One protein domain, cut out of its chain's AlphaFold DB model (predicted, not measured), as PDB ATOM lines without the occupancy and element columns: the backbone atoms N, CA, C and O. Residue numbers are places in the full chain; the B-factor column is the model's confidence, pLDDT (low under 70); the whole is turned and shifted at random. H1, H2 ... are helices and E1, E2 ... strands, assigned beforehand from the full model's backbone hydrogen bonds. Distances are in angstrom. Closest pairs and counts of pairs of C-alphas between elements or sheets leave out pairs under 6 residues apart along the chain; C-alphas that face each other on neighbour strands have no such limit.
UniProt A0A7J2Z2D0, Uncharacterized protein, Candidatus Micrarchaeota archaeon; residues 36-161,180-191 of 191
ATOM      1  N   GLU A  36     -45.732  74.903  -1.085       46.47
ATOM      2  CA  GLU A  36     -44.271  74.739  -1.207       46.47
ATOM      3  C   GLU A  36     -43.820  73.283  -1.001       46.47
ATOM      4  O   GLU A  36     -42.955  72.791  -1.735       46.47
ATOM      5  N   CYS A  37     -44.472  72.540  -0.098       46.31
ATOM      6  CA  CYS A  37     -44.239  71.101   0.083       46.31
ATOM      7  C   CYS A  37     -44.725  70.267  -1.126       46.31
ATOM      8  O   CYS A  37     -44.153  69.230  -1.460       46.31
ATOM      9  N   SER A  38     -45.764  70.724  -1.833       51.66
ATOM     10  CA  SER A  38     -46.272  70.087  -3.058       51.66
ATOM     11  C   SER A  38     -45.392  70.370  -4.285       51.66
ATOM     12  O   SER A  38     -45.120  69.467  -5.080       51.66
ATOM     13  N   ARG A  39     -44.876  71.602  -4.428       53.22
ATOM     14  CA  ARG A  39     -43.950  71.972  -5.518       53.22
ATOM     15  C   ARG A  39     -42.601  71.259  -5.414       53.22
ATOM     16  O   ARG A  39     -42.095  70.798  -6.433       53.22
ATOM     17  N   THR A  40     -42.059  71.099  -4.207       55.72
ATOM     18  CA  THR A  40     -40.825  70.323  -3.974       55.72
ATOM     19  C   THR A  40     -41.014  68.837  -4.274       55.72
ATOM     20  O   THR A  40     -40.169  68.247  -4.941       55.72
ATOM     21  N   LYS A  41     -42.157  68.241  -3.907       60.81
ATOM     22  CA  LYS A  41     -42.495  66.856  -4.287       60.81
ATOM     23  C   LYS A  41     -42.578  66.665  -5.805       60.81
ATOM     24  O   LYS A  41     -42.039  65.689  -6.314       60.81
ATOM     25  N   LYS A  42     -43.188  67.603  -6.540       62.03
ATOM     26  CA  LYS A  42     -43.236  67.558  -8.015       62.03
ATOM     27  C   LYS A  42     -41.854  67.728  -8.655       62.03
ATOM     28  O   LYS A  42     -41.548  67.019  -9.608       62.03
ATOM     29  N   GLY A  43     -41.013  68.610  -8.110       63.97
ATOM     30  CA  GLY A  43     -39.628  68.788  -8.561       63.97
ATOM     31  C   GLY A  43     -38.778  67.533  -8.355       63.97
ATOM     32  O   GLY A  43     -38.091  67.110  -9.279       63.97
ATOM     33  N   ILE A  44     -38.895  66.886  -7.190       74.62
ATOM     34  CA  ILE A  44     -38.180  65.638  -6.880       74.62
ATOM     35  C   ILE A  44     -38.619  64.507  -7.819       74.62
ATOM     36  O   ILE A  44     -37.768  63.801  -8.357       74.62
ATOM     37  N   VAL A  45     -39.926  64.363  -8.070       72.75
ATOM     38  CA  VAL A  45     -40.455  63.350  -9.003       72.75
ATOM     39  C   VAL A  45     -39.927  63.576 -10.421       72.75
ATOM     40  O   VAL A  45     -39.455  62.626 -11.039       72.75
ATOM     41  N   PHE A  46     -39.900  64.823 -10.900       71.50
ATOM     42  CA  PHE A  46     -39.357  65.148 -12.222       71.50
ATOM     43  C   PHE A  46     -37.848  64.871 -12.319       71.50
ATOM     44  O   PHE A  46     -37.377  64.318 -13.311       71.50
ATOM     45  N   THR A  47     -37.076  65.188 -11.273       83.69
ATOM     46  CA  THR A  47     -35.637  64.867 -11.243       83.69
ATOM     47  C   THR A  47     -35.367  63.365 -11.170       83.69
ATOM     48  O   THR A  47     -34.403  62.894 -11.767       83.69
ATOM     49  N   LEU A  48     -36.223  62.597 -10.486       84.88
ATOM     50  CA  LEU A  48     -36.113  61.141 -10.406       84.88
ATOM     51  C   LEU A  48     -36.438  60.492 -11.758       84.88
ATOM     52  O   LEU A  48     -35.723  59.599 -12.203       84.88
ATOM     53  N   GLU A  49     -37.481  60.967 -12.435       84.25
ATOM     54  CA  GLU A  49     -37.866  60.505 -13.771       84.25
ATOM     55  C   GLU A  49     -36.777  60.814 -14.809       84.25
ATOM     56  O   GLU A  49     -36.394  59.946 -15.599       84.25
ATOM     57  N   ALA A  50     -36.183  62.010 -14.745       86.75
ATOM     58  CA  ALA A  50     -35.029  62.377 -15.563       86.75
ATOM     59  C   ALA A  50     -33.800  61.491 -15.275       86.75
ATOM     60  O   ALA A  50     -33.100  61.074 -16.196       86.75
ATOM     61  N   LEU A  51     -33.548  61.143 -14.008       89.38
ATOM     62  CA  LEU A  51     -32.436  60.266 -13.631       89.38
ATOM     63  C   LEU A  51     -32.637  58.833 -14.144       89.38
ATOM     64  O   LEU A  51     -31.699  58.217 -14.651       89.38
ATOM     65  N   ILE A  52     -33.858  58.302 -14.029       89.25
ATOM     66  CA  ILE A  52     -34.201  56.953 -14.496       89.25
ATOM     67  C   ILE A  52     -34.087  56.880 -16.020       89.25
ATOM     68  O   ILE A  52     -33.451  55.965 -16.543       89.25
ATOM     69  N   THR A  53     -34.645  57.856 -16.739       90.94
ATOM     70  CA  THR A  53     -34.570  57.905 -18.208       90.94
ATOM     71  C   THR A  53     -33.133  58.046 -18.701       90.94
ATOM     72  O   THR A  53     -32.727  57.316 -19.606       90.94
ATOM     73  N   PHE A  54     -32.323  58.890 -18.057       90.44
ATOM     74  CA  PHE A  54     -30.898  59.006 -18.362       90.44
ATOM     75  C   PHE A  54     -30.141  57.699 -18.086       90.44
ATOM     76  O   PHE A  54     -29.331  57.266 -18.902       90.44
ATOM     77  N   SER A  55     -30.449  57.015 -16.981       89.12
ATOM     78  CA  SER A  55     -29.820  55.733 -16.637       89.12
ATOM     79  C   SER A  55     -30.132  54.648 -17.671       89.12
ATOM     80  O   SER A  55     -29.229  53.947 -18.123       89.12
ATOM     81  N   ILE A  56     -31.393  54.546 -18.105       91.62
ATOM     82  CA  ILE A  56     -31.803  53.616 -19.166       91.62
ATOM     83  C   ILE A  56     -31.088  53.957 -20.478       91.62
ATOM     84  O   ILE A  56     -30.577  53.061 -21.149       91.62
ATOM     85  N   PHE A  57     -30.990  55.242 -20.824       92.62
ATOM     86  CA  PHE A  57     -30.315  55.693 -22.040       92.62
ATOM     87  C   PHE A  57     -28.829  55.300 -22.067       92.62
ATOM     88  O   PHE A  57     -28.351  54.767 -23.070       92.62
ATOM     89  N   ILE A  58     -28.113  55.470 -20.951       89.19
ATOM     90  CA  ILE A  58     -26.709  55.046 -20.827       89.19
ATOM     91  C   ILE A  58     -26.563  53.526 -20.966       89.19
ATOM     92  O   ILE A  58     -25.644  53.063 -21.647       89.19
ATOM     93  N   ILE A  59     -27.470  52.740 -20.375       90.88
ATOM     94  CA  ILE A  59     -27.457  51.273 -20.495       90.88
ATOM     95  C   ILE A  59     -27.659  50.849 -21.954       90.88
ATOM     96  O   ILE A  59     -26.905  50.015 -22.457       90.88
ATOM     97  N   VAL A  60     -28.625  51.449 -22.658       92.19
ATOM     98  CA  VAL A  60     -28.905  51.140 -24.069       92.19
ATOM     99  C   VAL A  60     -27.710  51.487 -24.957       92.19
ATOM    100  O   VAL A  60     -27.284  50.646 -25.748       92.19
ATOM    101  N   ILE A  61     -27.117  52.675 -24.799       88.44
ATOM    102  CA  ILE A  61     -25.914  53.063 -25.557       88.44
ATOM    103  C   ILE A  61     -24.761  52.101 -25.280       88.44
ATOM    104  O   ILE A  61     -24.091  51.658 -26.210       88.44
ATOM    105  N   SER A  62     -24.546  51.743 -24.014       88.69
ATOM    106  CA  SER A  62     -23.484  50.809 -23.630       88.69
ATOM    107  C   SER A  62     -23.691  49.435 -24.266       88.69
ATOM    108  O   SER A  62     -22.741  48.839 -24.769       88.69
ATOM    109  N   PHE A  63     -24.932  48.947 -24.309       88.44
ATOM    110  CA  PHE A  63     -25.264  47.676 -24.947       88.44
ATOM    111  C   PHE A  63     -25.024  47.708 -26.464       88.44
ATOM    112  O   PHE A  63     -24.379  46.807 -27.001       88.44
ATOM    113  N   VAL A  64     -25.461  48.772 -27.148       86.88
ATOM    114  CA  VAL A  64     -25.198  48.968 -28.585       86.88
ATOM    115  C   VAL A  64     -23.694  49.039 -28.859       86.88
ATOM    116  O   VAL A  64     -23.207  48.396 -29.785       86.88
ATOM    117  N   TYR A  65     -22.935  49.748 -28.021       86.44
ATOM    118  CA  TYR A  65     -21.481  49.837 -28.148       86.44
ATOM    119  C   TYR A  65     -20.796  48.468 -28.009       86.44
ATOM    120  O   TYR A  65     -19.917  48.130 -28.803       86.44
ATOM    121  N   ILE A  66     -21.220  47.646 -27.042       81.56
ATOM    122  CA  ILE A  66     -20.695  46.284 -26.858       81.56
ATOM    123  C   ILE A  66     -21.007  45.404 -28.077       81.56
ATOM    124  O   ILE A  66     -20.127  44.670 -28.529       81.56
ATOM    125  N   LEU A  67     -22.220  45.497 -28.635       76.38
ATOM    126  CA  LEU A  67     -22.609  44.749 -29.836       76.38
ATOM    127  C   LEU A  67     -21.756  45.123 -31.056       76.38
ATOM    128  O   LEU A  67     -21.250  44.234 -31.742       76.38
ATOM    129  N   VAL A  68     -21.538  46.420 -31.293       72.31
ATOM    130  CA  VAL A  68     -20.675  46.903 -32.387       72.31
ATOM    131  C   VAL A  68     -19.242  46.384 -32.219       72.31
ATOM    132  O   VAL A  68     -18.629  45.909 -33.174       72.31
ATOM    133  N   GLN A  69     -18.716  46.385 -30.993       64.38
ATOM    134  CA  GLN A  69     -17.371  45.867 -30.727       64.38
ATOM    135  C   GLN A  69     -17.256  44.344 -30.907       64.38
ATOM    136  O   GLN A  69     -16.190  43.851 -31.283       64.38
ATOM    137  N   GLN A  70     -18.321  43.576 -30.660       61.56
ATOM    138  CA  GLN A  70     -18.316  42.131 -30.919       61.56
ATOM    139  C   GLN A  70     -18.271  41.800 -32.416       61.56
ATOM    140  O   GLN A  70     -17.566  40.861 -32.791       61.56
ATOM    141  N   GLN A  71     -18.936  42.580 -33.275       60.53
ATOM    142  CA  GLN A  71     -18.851  42.387 -34.730       60.53
ATOM    143  C   GLN A  71     -17.416  42.565 -35.250       60.53
ATOM    144  O   GLN A  71     -16.937  41.723 -36.011       60.53
ATOM    145  N   ASN A  72     -16.690  43.571 -34.752       59.06
ATOM    146  CA  ASN A  72     -15.287  43.806 -35.123       59.06
ATOM    147  C   ASN A  72     -14.346  42.676 -34.677       59.06
ATOM    148  O   ASN A  72     -13.372  42.351 -35.351       59.06
ATOM    149  N   LYS A  73     -14.617  42.036 -33.533       59.62
ATOM    150  CA  LYS A  73     -13.823  40.874 -33.100       59.62
ATOM    151  C   LYS A  73     -14.092  39.652 -33.969       59.62
ATOM    152  O   LYS A  73     -13.165  38.902 -34.261       59.62
ATOM    153  N   SER A  74     -15.335  39.467 -34.407       61.62
ATOM    154  CA  SER A  74     -15.682  38.351 -35.284       61.62
ATOM    155  C   SER A  74     -15.014  38.479 -36.653       61.62
ATOM    156  O   SER A  74     -14.503  37.481 -37.153       61.62
ATOM    157  N   SER A  75     -14.961  39.683 -37.236       72.75
ATOM    158  CA  SER A  75     -14.333  39.898 -38.549       72.75
ATOM    159  C   SER A  75     -12.842  39.550 -38.550       72.75
ATOM    160  O   SER A  75     -12.388  38.844 -39.445       72.75
ATOM    161  N   THR A  76     -12.095  39.935 -37.509       75.81
ATOM    162  CA  THR A  76     -10.657  39.605 -37.403       75.81
ATOM    163  C   THR A  76     -10.388  38.101 -37.280       75.81
ATOM    164  O   THR A  76      -9.410  37.599 -37.837       75.81
ATOM    165  N   LEU A  77     -11.254  37.354 -36.585       78.12
ATOM    166  CA  LEU A  77     -11.134  35.897 -36.490       78.12
ATOM    167  C   LEU A  77     -11.421  35.232 -37.839       78.12
ATOM    168  O   LEU A  77     -10.663  34.353 -38.244       78.12
ATOM    169  N   TYR A  78     -12.459  35.679 -38.555       83.12
ATOM    170  CA  TYR A  78     -12.759  35.174 -39.898       83.12
ATOM    171  C   TYR A  78     -11.626  35.455 -40.883       83.12
ATOM    172  O   TYR A  78     -11.220  34.542 -41.592       83.12
ATOM    173  N   GLN A  79     -11.062  36.666 -40.879       82.94
ATOM    174  CA  GLN A  79      -9.912  37.012 -41.722       82.94
ATOM    175  C   GLN A  79      -8.696  36.125 -41.428       82.94
ATOM    176  O   GLN A  79      -7.988  35.720 -42.348       82.94
ATOM    177  N   LYS A  80      -8.464  35.775 -40.157       83.50
ATOM    178  CA  LYS A  80      -7.376  34.865 -39.785       83.50
ATOM    179  C   LYS A  80      -7.610  33.442 -40.293       83.50
ATOM    180  O   LYS A  80      -6.706  32.873 -40.891       83.50
ATOM    181  N   VAL A  81      -8.802  32.886 -40.069       85.81
ATOM    182  CA  VAL A  81      -9.162  31.541 -40.556       85.81
ATOM    183  C   VAL A  81      -9.085  31.490 -42.082       85.81
ATOM    184  O   VAL A  81      -8.490  30.575 -42.634       85.81
ATOM    185  N   PHE A  82      -9.585  32.525 -42.754       88.31
ATOM    186  CA  PHE A  82      -9.510  32.666 -44.202       88.31
ATOM    187  C   PHE A  82      -8.067  32.638 -44.731       88.31
ATOM    188  O   PHE A  82      -7.761  31.892 -45.661       88.31
ATOM    189  N   LEU A  83      -7.160  33.409 -44.121       85.94
ATOM    190  CA  LEU A  83      -5.741  33.377 -44.487       85.94
ATOM    191  C   LEU A  83      -5.099  32.013 -44.201       85.94
ATOM    192  O   LEU A  83      -4.276  31.559 -44.993       85.94
ATOM    193  N   ASP A  84      -5.469  31.354 -43.101       84.50
ATOM    194  CA  ASP A  84      -4.955  30.025 -42.754       84.50
ATOM    195  C   ASP A  84      -5.402  28.954 -43.768       84.50
ATOM    196  O   ASP A  84      -4.585  28.114 -44.160       84.50
ATOM    197  N   ASP A  85      -6.648  29.020 -44.242       87.31
ATOM    198  CA  ASP A  85      -7.187  28.127 -45.275       87.31
ATOM    199  C   ASP A  85      -6.467  28.330 -46.616       87.31
ATOM    200  O   ASP A  85      -6.032  27.366 -47.254       87.31
ATOM    201  N   ILE A  86      -6.261  29.588 -47.027       88.38
ATOM    202  CA  ILE A  86      -5.486  29.899 -48.237       88.38
ATOM    203  C   ILE A  86      -4.066  29.369 -48.100       88.38
ATOM    204  O   ILE A  86      -3.552  28.752 -49.036       88.38
ATOM    205  N   PHE A  87      -3.440  29.571 -46.940       85.81
ATOM    206  CA  PHE A  87      -2.095  29.079 -46.689       85.81
ATOM    207  C   PHE A  87      -2.017  27.556 -46.831       85.81
ATOM    208  O   PHE A  87      -1.074  27.042 -47.427       85.81
ATOM    209  N   GLN A  88      -3.017  26.825 -46.334       84.06
ATOM    210  CA  GLN A  88      -3.065  25.370 -46.466       84.06
ATOM    211  C   GLN A  88      -3.163  24.926 -47.932       84.06
ATOM    212  O   GLN A  88      -2.486  23.982 -48.339       84.06
ATOM    213  N   VAL A  89      -3.974  25.603 -48.747       87.12
ATOM    214  CA  VAL A  89      -4.072  25.298 -50.184       87.12
ATOM    215  C   VAL A  89      -2.759  25.602 -50.900       87.12
ATOM    216  O   VAL A  89      -2.306  24.796 -51.714       87.12
ATOM    217  N   LEU A  90      -2.136  26.732 -50.573       85.94
ATOM    218  CA  LEU A  90      -0.832  27.132 -51.091       85.94
ATOM    219  C   LEU A  90       0.243  26.081 -50.779       85.94
ATOM    220  O   LEU A  90       0.958  25.651 -51.679       85.94
ATOM    221  N   GLU A  91       0.292  25.595 -49.538       81.62
ATOM    222  CA  GLU A  91       1.228  24.554 -49.103       81.62
ATOM    223  C   GLU A  91       0.983  23.199 -49.787       81.62
ATOM    224  O   GLU A  91       1.937  22.491 -50.090       81.62
ATOM    225  N   LEU A  92      -0.275  22.830 -50.051       81.12
ATOM    226  CA  LEU A  92      -0.613  21.517 -50.613       81.12
ATOM    227  C   LEU A  92      -0.565  21.454 -52.142       81.12
ATOM    228  O   LEU A  92      -0.276  20.392 -52.690       81.12
ATOM    229  N   LYS A  93      -0.920  22.542 -52.836       85.00
ATOM    230  CA  LYS A  93      -1.128  22.537 -54.297       85.00
ATOM    231  C   LYS A  93      -0.175  23.434 -55.072       85.00
ATOM    232  O   LYS A  93       0.105  23.131 -56.224       85.00
ATOM    233  N   TYR A  94       0.303  24.510 -54.455       86.06
ATOM    234  CA  TYR A  94       1.126  25.534 -55.109       86.06
ATOM    235  C   TYR A  94       2.518  25.619 -54.476       86.06
ATOM    236  O   TYR A  94       3.185  26.647 -54.543       86.06
ATOM    237  N   HIS A  95       2.962  24.537 -53.836       81.94
ATOM    238  CA  HIS A  95       4.223  24.501 -53.108       81.94
ATOM    239  C   HIS A  95       5.420  24.838 -54.002       81.94
ATOM    240  O   HIS A  95       6.194  25.736 -53.683       81.94
ATOM    241  N   ASP A  96       5.534  24.167 -55.149       82.25
ATOM    242  CA  ASP A  96       6.634  24.381 -56.093       82.25
ATOM    243  C   ASP A  96       6.622  25.811 -56.658       82.25
ATOM    244  O   ASP A  96       7.667  26.449 -56.775       82.25
ATOM    245  N   ASP A  97       5.432  26.358 -56.913       86.81
ATOM    246  CA  ASP A  97       5.246  27.739 -57.365       86.81
ATOM    247  C   ASP A  97       5.733  28.758 -56.320       86.81
ATOM    248  O   ASP A  97       6.369  29.761 -56.653       86.81
ATOM    249  N   ILE A  98       5.481  28.486 -55.035       84.94
ATOM    250  CA  ILE A  98       5.960  29.310 -53.916       84.94
ATOM    251  C   ILE A  98       7.481  29.221 -53.790       84.94
ATOM    252  O   ILE A  98       8.123  30.238 -53.538       84.94
ATOM    253  N   VAL A  99       8.073  28.041 -54.003       81.44
ATOM    254  CA  VAL A  99       9.537  27.867 -54.014       81.44
ATOM    255  C   VAL A  99      10.182  28.680 -55.127       81.44
ATOM    256  O   VAL A  99      11.220  29.308 -54.911       81.44
ATOM    257  N   ILE A 100       9.578  28.677 -56.316       83.94
ATOM    258  CA  ILE A 100      10.041  29.477 -57.453       83.94
ATOM    259  C   ILE A 100       9.958  30.965 -57.099       83.94
ATOM    260  O   ILE A 100      10.950  31.682 -57.237       83.94
ATOM    261  N   PHE A 101       8.839  31.422 -56.531       87.19
ATOM    262  CA  PHE A 101       8.712  32.799 -56.047       87.19
ATOM    263  C   PHE A 101       9.779  33.160 -55.001       87.19
ATOM    264  O   PHE A 101      10.384  34.234 -55.052       87.19
ATOM    265  N   GLU A 102      10.066  32.249 -54.078       83.00
ATOM    266  CA  GLU A 102      11.071  32.436 -53.038       83.00
ATOM    267  C   GLU A 102      12.480  32.618 -53.630       83.00
ATOM    268  O   GLU A 102      13.172  33.597 -53.327       83.00
ATOM    269  N   LYS A 103      12.888  31.706 -54.520       83.06
ATOM    270  CA  LYS A 103      14.237  31.663 -55.105       83.06
ATOM    271  C   LYS A 103      14.421  32.706 -56.201       83.06
ATOM    272  O   LYS A 103      15.334  33.534 -56.144       83.06
ATOM    273  N   GLU A 104      13.516  32.729 -57.167       85.81
ATOM    274  CA  GLU A 104      13.637  33.496 -58.410       85.81
ATOM    275  C   GLU A 104      12.914  34.844 -58.342       85.81
ATOM    276  O   GLU A 104      13.331  35.804 -58.985       85.81
ATOM    277  N   GLY A 105      11.879  34.958 -57.503       83.50
ATOM    278  CA  GLY A 105      11.096  36.192 -57.363       83.50
ATOM    279  C   GLY A 105      10.053  36.362 -58.457       83.50
ATOM    280  O   GLY A 105       9.422  37.412 -58.555       83.50
ATOM    281  N   THR A 106       9.878  35.329 -59.271       86.38
ATOM    282  CA  THR A 106       8.884  35.223 -60.327       86.38
ATOM    283  C   THR A 106       7.652  34.512 -59.780       86.38
ATOM    284  O   THR A 106       7.752  33.562 -59.010       86.38
ATOM    285  N   VAL A 107       6.467  34.991 -60.152       89.38
ATOM    286  CA  VAL A 107       5.205  34.318 -59.817       89.38
ATOM    287  C   VAL A 107       4.748  33.543 -61.041       89.38
ATOM    288  O   VAL A 107       4.641  34.127 -62.125       89.38
ATOM    289  N   SER A 108       4.491  32.249 -60.863       91.06
ATOM    290  CA  SER A 108       3.942  31.394 -61.912       91.06
ATOM    291  C   SER A 108       2.503  31.780 -62.242       91.06
ATOM    292  O   SER A 108       1.779  32.332 -61.413       91.06
ATOM    293  N   ASP A 109       2.072  31.501 -63.469       92.62
ATOM    294  CA  ASP A 109       0.734  31.895 -63.915       92.62
ATOM    295  C   ASP A 109      -0.372  31.145 -63.155       92.62
ATOM    296  O   ASP A 109      -1.377  31.756 -62.803       92.62
ATOM    297  N   SER A 110      -0.134  29.891 -62.757       91.44
ATOM    298  CA  SER A 110      -1.020  29.113 -61.874       91.44
ATOM    299  C   SER A 110      -1.266  29.802 -60.529       91.44
ATOM    300  O   SER A 110      -2.404  29.879 -60.060       91.44
ATOM    301  N   LEU A 111      -0.208  30.326 -59.903       90.31
ATOM    302  CA  LEU A 111      -0.302  31.032 -58.628       90.31
ATOM    303  C   LEU A 111      -0.975  32.402 -58.789       90.31
ATOM    304  O   LEU A 111      -1.765  32.799 -57.930       90.31
ATOM    305  N   LYS A 112      -0.727  33.107 -59.904       93.00
ATOM    306  CA  LYS A 112      -1.438  34.358 -60.229       93.00
ATOM    307  C   LYS A 112      -2.932  34.118 -60.403       93.00
ATOM    308  O   LYS A 112      -3.726  34.840 -59.808       93.00
ATOM    309  N   GLU A 113      -3.307  33.110 -61.187       94.19
ATOM    310  CA  GLU A 113      -4.703  32.737 -61.429       94.19
ATOM    311  C   GLU A 113      -5.412  32.361 -60.130       94.19
ATOM    312  O   GLU A 113      -6.544  32.778 -59.909       94.19
ATOM    313  N   TYR A 114      -4.740  31.635 -59.233       93.69
ATOM    314  CA  TYR A 114      -5.308  31.285 -57.935       93.69
ATOM    315  C   TYR A 114      -5.553  32.509 -57.041       93.69
ATOM    316  O   TYR A 114      -6.630  32.651 -56.461       93.69
ATOM    317  N   LEU A 115      -4.581  33.421 -56.944       92.62
ATOM    318  CA  LEU A 115      -4.742  34.650 -56.162       92.62
ATOM    319  C   LEU A 115      -5.802  35.579 -56.773       92.62
ATOM    320  O   LEU A 115      -6.569  36.200 -56.037       92.62
ATOM    321  N   GLN A 116      -5.905  35.620 -58.104       94.12
ATOM    322  CA  GLN A 116      -6.978  36.327 -58.801       94.12
ATOM    323  C   GLN A 116      -8.345  35.684 -58.530       94.12
ATOM    324  O   GLN A 116      -9.299  36.391 -58.225       94.12
ATOM    325  N   PHE A 117      -8.436  34.353 -58.555       93.81
ATOM    326  CA  PHE A 117      -9.662  33.623 -58.236       93.81
ATOM    327  C   PHE A 117     -10.163  33.927 -56.821       93.81
ATOM    328  O   PHE A 117     -11.367  34.105 -56.623       93.81
ATOM    329  N   ILE A 118      -9.256  34.008 -55.841       91.75
ATOM    330  CA  ILE A 118      -9.607  34.408 -54.475       91.75
ATOM    331  C   ILE A 118     -10.233  35.802 -54.495       91.75
ATOM    332  O   ILE A 118     -11.348  35.960 -54.004       91.75
ATOM    333  N   LYS A 119      -9.565  36.774 -55.126       91.25
ATOM    334  CA  LYS A 119     -10.060  38.150 -55.240       91.25
ATOM    335  C   LYS A 119     -11.440  38.219 -55.889       91.25
ATOM    336  O   LYS A 119     -12.331  38.877 -55.363       91.25
ATOM    337  N   ASP A 120     -11.630  37.516 -56.998       92.38
ATOM    338  CA  ASP A 120     -12.898  37.517 -57.729       92.38
ATOM    339  C   ASP A 120     -14.026  36.848 -56.923       92.38
ATOM    340  O   ASP A 120     -15.192  37.220 -57.057       92.38
ATOM    341  N   SER A 121     -13.690  35.879 -56.064       89.69
ATOM    342  CA  SER A 121     -14.664  35.117 -55.271       89.69
ATOM    343  C   SER A 121     -15.027  35.779 -53.944       89.69
ATOM    344  O   SER A 121     -16.171  35.665 -53.500       89.69
ATOM    345  N   THR A 122     -14.072  36.430 -53.280       87.50
ATOM    346  CA  THR A 122     -14.266  37.001 -51.937       87.50
ATOM    347  C   THR A 122     -14.327  38.522 -51.928       87.50
ATOM    348  O   THR A 122     -14.808  39.094 -50.955       87.50
ATOM    349  N   GLY A 123     -13.860  39.178 -52.993       86.62
ATOM    350  CA  GLY A 123     -13.670  40.627 -53.055       86.62
ATOM    351  C   GLY A 123     -12.417  41.126 -52.325       86.62
ATOM    352  O   GLY A 123     -12.114  42.312 -52.408       86.62
ATOM    353  N   GLU A 124     -11.685  40.242 -51.644       85.06
ATOM    354  CA  GLU A 124     -10.507  40.569 -50.830       85.06
ATOM    355  C   GLU A 124      -9.221  40.286 -51.616       85.06
ATOM    356  O   GLU A 124      -9.084  39.215 -52.218       85.06
ATOM    357  N   SER A 125      -8.247  41.200 -51.591       88.56
ATOM    358  CA  SER A 125      -6.981  40.988 -52.300       88.56
ATOM    359  C   SER A 125      -5.933  40.392 -51.376       88.56
ATOM    360  O   SER A 125      -5.482  41.000 -50.409       88.56
ATOM    361  N   VAL A 126      -5.500  39.176 -51.697       89.88
ATOM    362  CA  VAL A 126      -4.494  38.466 -50.907       89.88
ATOM    363  C   VAL A 126      -3.117  38.643 -51.525       89.88
ATOM    364  O   VAL A 126      -2.919  38.376 -52.710       89.88
ATOM    365  N   PHE A 127      -2.150  39.054 -50.708       90.44
ATOM    366  CA  PHE A 127      -0.756  39.183 -51.115       90.44
ATOM    367  C   PHE A 127       0.121  38.096 -50.490       90.44
ATOM    368  O   PHE A 127      -0.084  37.674 -49.349       90.44
ATOM    369  N   ILE A 128       1.146  37.689 -51.238       89.00
ATOM    370  CA  ILE A 128       2.252  36.849 -50.770       89.00
ATOM    371  C   ILE A 128       3.517  37.700 -50.662       89.00
ATOM    372  O   ILE A 128       3.792  38.551 -51.509       89.00
ATOM    373  N   SER A 129       4.305  37.484 -49.613       86.88
ATOM    374  CA  SER A 129       5.552  38.207 -49.389       86.88
ATOM    375  C   SER A 129       6.641  37.312 -48.805       86.88
ATOM    376  O   SER A 129       6.420  36.567 -47.848       86.88
ATOM    377  N   PHE A 130       7.838  37.408 -49.382       85.00
ATOM    378  CA  PHE A 130       9.042  36.727 -48.920       85.00
ATOM    379  C   PHE A 130      10.272  37.618 -49.109       85.00
ATOM    380  O   PHE A 130      10.534  38.102 -50.206       85.00
ATOM    381  N   ASN A 131      11.054  37.830 -48.045       77.38
ATOM    382  CA  ASN A 131      12.330  38.561 -48.072       77.38
ATOM    383  C   ASN A 131      12.318  39.845 -48.943       77.38
ATOM    384  O   ASN A 131      13.187  40.048 -49.789       77.38
ATOM    385  N   LYS A 132      11.310  40.710 -48.727       78.00
ATOM    386  CA  LYS A 132      11.028  41.976 -49.453       78.00
ATOM    387  C   LYS A 132      10.428  41.841 -50.857       78.00
ATOM    388  O   LYS A 132      10.052  42.855 -51.436       78.00
ATOM    389  N   ARG A 133      10.313  40.631 -51.397       83.62
ATOM    390  CA  ARG A 133       9.553  40.358 -52.622       83.62
ATOM    391  C   ARG A 133       8.092  40.239 -52.258       83.62
ATOM    392  O   ARG A 133       7.763  39.584 -51.272       83.62
ATOM    393  N   ILE A 134       7.237  40.894 -53.025       86.38
ATOM    394  CA  ILE A 134       5.810  40.958 -52.748       86.38
ATOM    395  C   ILE A 134       5.073  40.778 -54.059       86.38
ATOM    396  O   ILE A 134       5.459  41.354 -55.075       86.38
ATOM    397  N   PHE A 135       4.011  39.990 -54.014       89.25
ATOM    398  CA  PHE A 135       3.077  39.867 -55.110       89.25
ATOM    399  C   PHE A 135       1.649  39.975 -54.587       89.25
ATOM    400  O   PHE A 135       1.289  39.325 -53.607       89.25
ATOM    401  N   SER A 136       0.851  40.791 -55.268       88.56
ATOM    402  CA  SER A 136      -0.591  40.904 -55.086       88.56
ATOM    403  C   SER A 136      -1.239  40.947 -56.470       88.56
ATOM    404  O   SER A 136      -0.682  41.594 -57.364       88.56
ATOM    405  N   PRO A 137      -2.402  40.302 -56.667       86.94
ATOM    406  CA  PRO A 137      -3.193  40.479 -57.881       86.94
ATOM    407  C   PRO A 137      -3.762  41.905 -58.000       86.94
ATOM    408  O   PRO A 137      -4.197  42.307 -59.077       86.94
ATOM    409  N   ASP A 138      -3.770  42.689 -56.914       86.06
ATOM    410  CA  ASP A 138      -4.241  44.071 -56.919       86.06
ATOM    411  C   ASP A 138      -3.090  45.091 -56.937       86.06
ATOM    412  O   ASP A 138      -2.321  45.157 -55.973       86.06
ATOM    413  N   PRO A 139      -2.987  45.938 -57.981       79.19
ATOM    414  CA  PRO A 139      -1.997  47.011 -58.030       79.19
ATOM    415  C   PRO A 139      -2.240  48.129 -57.002       79.19
ATOM    416  O   PRO A 139      -1.326  48.908 -56.744       79.19
ATOM    417  N   LEU A 140      -3.445  48.231 -56.429       80.38
ATOM    418  CA  LEU A 140      -3.807  49.220 -55.405       80.38
ATOM    419  C   LEU A 140      -3.552  48.729 -53.974       80.38
ATOM    420  O   LEU A 140      -3.791  49.476 -53.027       80.38
ATOM    421  N   CYS A 141      -3.076  47.493 -53.804       79.00
ATOM    422  CA  CYS A 141      -2.733  46.940 -52.500       79.00
ATOM    423  C   CYS A 141      -1.603  47.758 -51.846       79.00
ATOM    424  O   CYS A 141      -0.432  47.632 -52.212       79.00
ATOM    425  N   ASP A 142      -1.955  48.599 -50.869       67.62
ATOM    426  CA  ASP A 142      -0.990  49.390 -50.111       67.62
ATOM    427  C   ASP A 142      -0.377  48.559 -48.976       67.62
ATOM    428  O   ASP A 142      -0.990  48.255 -47.953       67.62
ATOM    429  N   LEU A 143       0.890  48.208 -49.166       66.62
ATOM    430  CA  LEU A 143       1.667  47.362 -48.266       66.62
ATOM    431  C   LEU A 143       2.208  48.115 -47.045       66.62
ATOM    432  O   LEU A 143       2.825  47.501 -46.172       66.62
ATOM    433  N   SER A 144       2.000  49.434 -46.975       62.81
ATOM    434  CA  SER A 144       2.359  50.235 -45.803       62.81
ATOM    435  C   SER A 144       1.381  50.054 -44.637       62.81
ATOM    436  O   SER A 144       1.755  50.310 -43.491       62.81
ATOM    437  N   ASN A 145       0.170  49.544 -44.900       60.69
ATOM    438  CA  ASN A 145      -0.839  49.265 -43.880       60.69
ATOM    439  C   ASN A 145      -1.627  47.970 -44.179       60.69
ATOM    440  O   ASN A 145      -2.818  48.033 -44.491       60.69
ATOM    441  N   PRO A 146      -0.985  46.788 -44.111       63.25
ATOM    442  CA  PRO A 146      -1.674  45.525 -44.352       63.25
ATOM    443  C   PRO A 146      -2.757  45.299 -43.288       63.25
ATOM    444  O   PRO A 146      -2.481  45.421 -42.093       63.25
ATOM    445  N   GLN A 147      -3.974  44.937 -43.711       61.34
ATOM    446  CA  GLN A 147      -5.106  44.779 -42.789       61.34
ATOM    447  C   GLN A 147      -4.886  43.617 -41.809       61.34
ATOM    448  O   GLN A 147      -5.201  43.718 -40.625       61.34
ATOM    449  N   MET A 148      -4.322  42.510 -42.301       66.56
ATOM    450  CA  MET A 148      -4.034  41.315 -41.510       66.56
ATOM    451  C   MET A 148      -2.900  40.524 -42.159       66.56
ATOM    452  O   MET A 148      -2.844  40.429 -43.384       66.56
ATOM    453  N   THR A 149      -2.005  39.939 -41.356       68.38
ATOM    454  CA  THR A 149      -0.940  39.059 -41.862       68.38
ATOM    455  C   THR A 149      -0.828  37.776 -41.050       68.38
ATOM    456  O   THR A 149      -0.861  37.799 -39.818       68.38
ATOM    457  N   THR A 150      -0.634  36.659 -41.746       62.78
ATOM    458  CA  THR A 150      -0.223  35.378 -41.172       62.78
ATOM    459  C   THR A 150       1.184  35.065 -41.662       62.78
ATOM    460  O   THR A 150       1.504  35.198 -42.843       62.78
ATOM    461  N   LYS A 151       2.039  34.639 -40.732       67.00
ATOM    462  CA  LYS A 151       3.354  34.079 -41.040       67.00
ATOM    463  C   LYS A 151       3.318  32.611 -40.703       67.00
ATOM    464  O   LYS A 151       2.985  32.256 -39.571       67.00
ATOM    465  N   ARG A 152       3.684  31.772 -41.659       64.00
ATOM    466  CA  ARG A 152       3.747  30.339 -41.415       64.00
ATOM    467  C   ARG A 152       4.969  29.745 -42.084       64.00
ATOM    468  O   ARG A 152       5.496  30.240 -43.078       64.00
ATOM    469  N   LEU A 153       5.480  28.748 -41.389       54.72
ATOM    470  CA  LEU A 153       6.757  28.117 -41.627       54.72
ATOM    471  C   LEU A 153       6.480  26.939 -42.555       54.72
ATOM    472  O   LEU A 153       5.822  25.982 -42.151       54.72
ATOM    473  N   VAL A 154       6.894  27.075 -43.812       56.16
ATOM    474  CA  VAL A 154       6.672  26.052 -44.840       56.16
ATOM    475  C   VAL A 154       7.660  24.914 -44.595       56.16
ATOM    476  O   VAL A 154       8.861  25.161 -44.476       56.16
ATOM    477  N   ILE A 155       7.159  23.682 -44.472       52.81
ATOM    478  CA  ILE A 155       7.988  22.496 -44.234       52.81
ATOM    479  C   ILE A 155       8.184  21.767 -45.560       52.81
ATOM    480  O   ILE A 155       7.245  21.208 -46.118       52.81
ATOM    481  N   TYR A 156       9.423  21.730 -46.042       53.16
ATOM    482  CA  TYR A 156       9.774  20.952 -47.224       53.16
ATOM    483  C   TYR A 156       9.887  19.458 -46.877       53.16
ATOM    484  O   TYR A 156      10.641  19.109 -45.960       53.16
ATOM    485  N   PRO A 157       9.214  18.546 -47.605       43.72
ATOM    486  CA  PRO A 157       9.644  17.157 -47.621       43.72
ATOM    487  C   PRO A 157      11.049  17.100 -48.238       43.72
ATOM    488  O   PRO A 157      11.315  17.687 -49.285       43.72
ATOM    489  N   SER A 158      11.973  16.432 -47.553       45.22
ATOM    490  CA  SER A 158      13.376  16.320 -47.953       45.22
ATOM    491  C   SER A 158      13.518  15.819 -49.393       45.22
ATOM    492  O   SER A 158      13.027  14.737 -49.718       45.22
ATOM    493  N   ILE A 159      14.230  16.580 -50.231       43.38
ATOM    494  CA  ILE A 159      14.658  16.141 -51.561       43.38
ATOM    495  C   ILE A 159      15.602  14.952 -51.379       43.38
ATOM    496  O   ILE A 159      16.552  15.009 -50.597       43.38
ATOM    497  N   ASN A 160      15.332  13.868 -52.102       36.00
ATOM    498  CA  ASN A 160      16.205  12.708 -52.147       36.00
ATOM    499  C   ASN A 160      17.440  13.094 -52.974       36.00
ATOM    500  O   ASN A 160      17.400  13.057 -54.204       36.00
ATOM    501  N   ILE A 161      18.516  13.531 -52.319       40.47
ATOM    502  CA  ILE A 161      19.791  13.783 -52.994       40.47
ATOM    503  C   ILE A 161      20.372  12.414 -53.346       40.47
ATOM    504  O   ILE A 161      21.148  11.831 -52.598       40.47
ATOM    505  N   ILE A 180      17.270  17.825 -43.619       34.09
ATOM    506  CA  ILE A 180      17.447  19.273 -43.567       34.09
ATOM    507  C   ILE A 180      16.088  19.889 -43.893       34.09
ATOM    508  O   ILE A 180      15.714  20.043 -45.053       34.09
ATOM    509  N   SER A 181      15.316  20.188 -42.851       37.50
ATOM    510  CA  SER A 181      14.125  21.022 -42.977       37.50
ATOM    511  C   SER A 181      14.582  22.449 -43.267       37.50
ATOM    512  O   SER A 181      15.131  23.116 -42.391       37.50
ATOM    513  N   TYR A 182      14.392  22.918 -44.497       43.91
ATOM    514  CA  TYR A 182      14.551  24.337 -44.796       43.91
ATOM    515  C   TYR A 182      13.320  25.074 -44.269       43.91
ATOM    516  O   TYR A 182      12.190  24.656 -44.500       43.91
ATOM    517  N   PHE A 183      13.540  26.138 -43.505       49.62
ATOM    518  CA  PHE A 183      12.467  26.917 -42.904       49.62
ATOM    519  C   PHE A 183      12.439  28.292 -43.548       49.62
ATOM    520  O   PHE A 183      13.301  29.126 -43.275       49.62
ATOM    521  N   HIS A 184      11.429  28.534 -44.374       62.25
ATOM    522  CA  HIS A 184      11.191  29.846 -44.957       62.25
ATOM    523  C   HIS A 184       9.892  30.429 -44.396       62.25
ATOM    524  O   HIS A 184       8.882  29.739 -44.247       62.25
ATOM    525  N   SER A 185       9.950  31.704 -44.003       66.44
ATOM    526  CA  SER A 185       8.807  32.447 -43.467       66.44
ATOM    527  C   SER A 185       8.099  33.154 -44.616       66.44
ATOM    528  O   SER A 185       8.465  34.281 -44.957       66.44
ATOM    529  N   LEU A 186       7.076  32.515 -45.181       79.19
ATOM    530  CA  LEU A 186       6.156  33.172 -46.105       79.19
ATOM    531  C   LEU A 186       5.174  34.036 -45.304       79.19
ATOM    532  O   LEU A 186       4.625  33.597 -44.288       79.19
ATOM    533  N   ILE A 187       4.974  35.272 -45.749       83.12
ATOM    534  CA  ILE A 187       3.978  36.190 -45.201       83.12
ATOM    535  C   ILE A 187       2.798  36.213 -46.169       83.12
ATOM    536  O   ILE A 187       2.975  36.535 -47.341       83.12
ATOM    537  N   LEU A 188       1.611  35.893 -45.666       86.06
ATOM    538  CA  LEU A 188       0.347  36.043 -46.379       86.06
ATOM    539  C   LEU A 188      -0.445  37.171 -45.720       86.06
ATOM    540  O   LEU A 188      -0.451  37.260 -44.490       86.06
ATOM    541  N   GLY A 189      -1.122  38.013 -46.490       84.94
ATOM    542  CA  GLY A 189      -1.977  39.040 -45.903       84.94
ATOM    543  C   GLY A 189      -3.080  39.530 -46.817       84.94
ATOM    544  O   GLY A 189      -3.101  39.197 -47.999       84.94
ATOM    545  N   ILE A 190      -3.996  40.300 -46.234       85.25
ATOM    546  CA  ILE A 190      -5.119  40.927 -46.938       85.25
ATOM    547  C   ILE A 190      -4.849  42.422 -47.081       85.25
ATOM    548  O   ILE A 190      -4.422  43.087 -46.125       85.25
ATOM    549  N   CYS A 191      -5.123  42.908 -48.280       79.25
ATOM    550  CA  CYS A 191      -5.382  44.292 -48.618       79.25
ATOM    551  C   CYS A 191      -6.818  44.366 -49.173       79.25
ATOM    552  O   CYS A 191      -7.482  45.341 -48.773       79.25
TER     553      CYS A 191
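AT A GLANCE: This is residues 36 to 161 and 180 to 191 of the 191 residues of an uncharacterized protein of Candidatus Micrarchaeota archaeon (UniProt A0A7J2Z2D0). One very long straight helix, H1, makes a shaft: its residues 36 to 75 stick out free, and its later part packs over one face of a small, strongly twisted sheet of four strands in a compact head. H2 covers the same face farther along, making two layers, helices on one face of a sheet, while H3 only grazes the sheet. The printed part has 138 residues, with three named helices and then four named strands in the order H1 H2 H3 E1 E2 E3 E4; the sheet runs E2 E1 E4 E3, all antiparallel, and the class is mixed, helices and strands. The whole is extended, with a radius of gyration of the C-alphas of 26.9 A, and spans 101 by 33 by 24 A, a rod whose length H1 makes.

HOW THE PARTS SIT: H1, residues 36 to 93, is on the sheet at a height over the sheet of 11.3 A. It lies over E4, residues 183 to 190, and E3, residues 148 to 155, slantwise to the strands at 46 degrees to E4 on the local plane. Its closest C-alphas to E3 are those of Leu 83 and Thr 150, 6.7 A apart. H2, residues 95 to 104, is about perpendicular to H1, 85 degrees, and close but not clearly touching it, with the closest C-alphas, Leu 90 and Ile 98, 7.7 A apart. H2 is on the same face as H1, over E1, residues 126 to 130, at a height over the sheet of 8.5 A. H3, residues 109 to 122, only grazes the sheet, with its residues 112 to 119; its closest C-alphas to E1 are those of Leu 115 and Val 126, 6.5 A apart. E1 and E2, residues 133 to 135, form a hairpin, with N 128 and O 135 2.9 A apart, within hydrogen-bond range. E1 and E4 have N 129 and O 187 at 2.8 A, and E4 and E3 have N 150 and O 188 at 2.8 A. In H1, H2 and H3 every O i to N i+4 pair is within hydrogen-bond range.

IN THESE COORDINATES: H1 begins at C-alpha 36, (-44.271, 74.739, -1.207), and measures 86.1 A to C-alpha 93. H2 measures 14.1 A and H3 19.9 A. E1 measures 13.8 A, E2 7.0 A, E3 22.5 A and E4 22.8 A, ending at C-alpha 190, (-5.119, 40.927, -46.938).

THE WHOLE: The C-alphas farthest apart, those of Glu 36 and Ile 161, are 102.5 A apart. Residues 162 to 179 are not printed, and C-alphas 161 and 180 across the cut are 11.2 A apart. The link from E2 to E3 is long, 12 residues. The mean pLDDT of the printed part is 77.1, and 40 residues are under 70: 36 to 43, 69 to 74, 142 to 161 and 180 to 185.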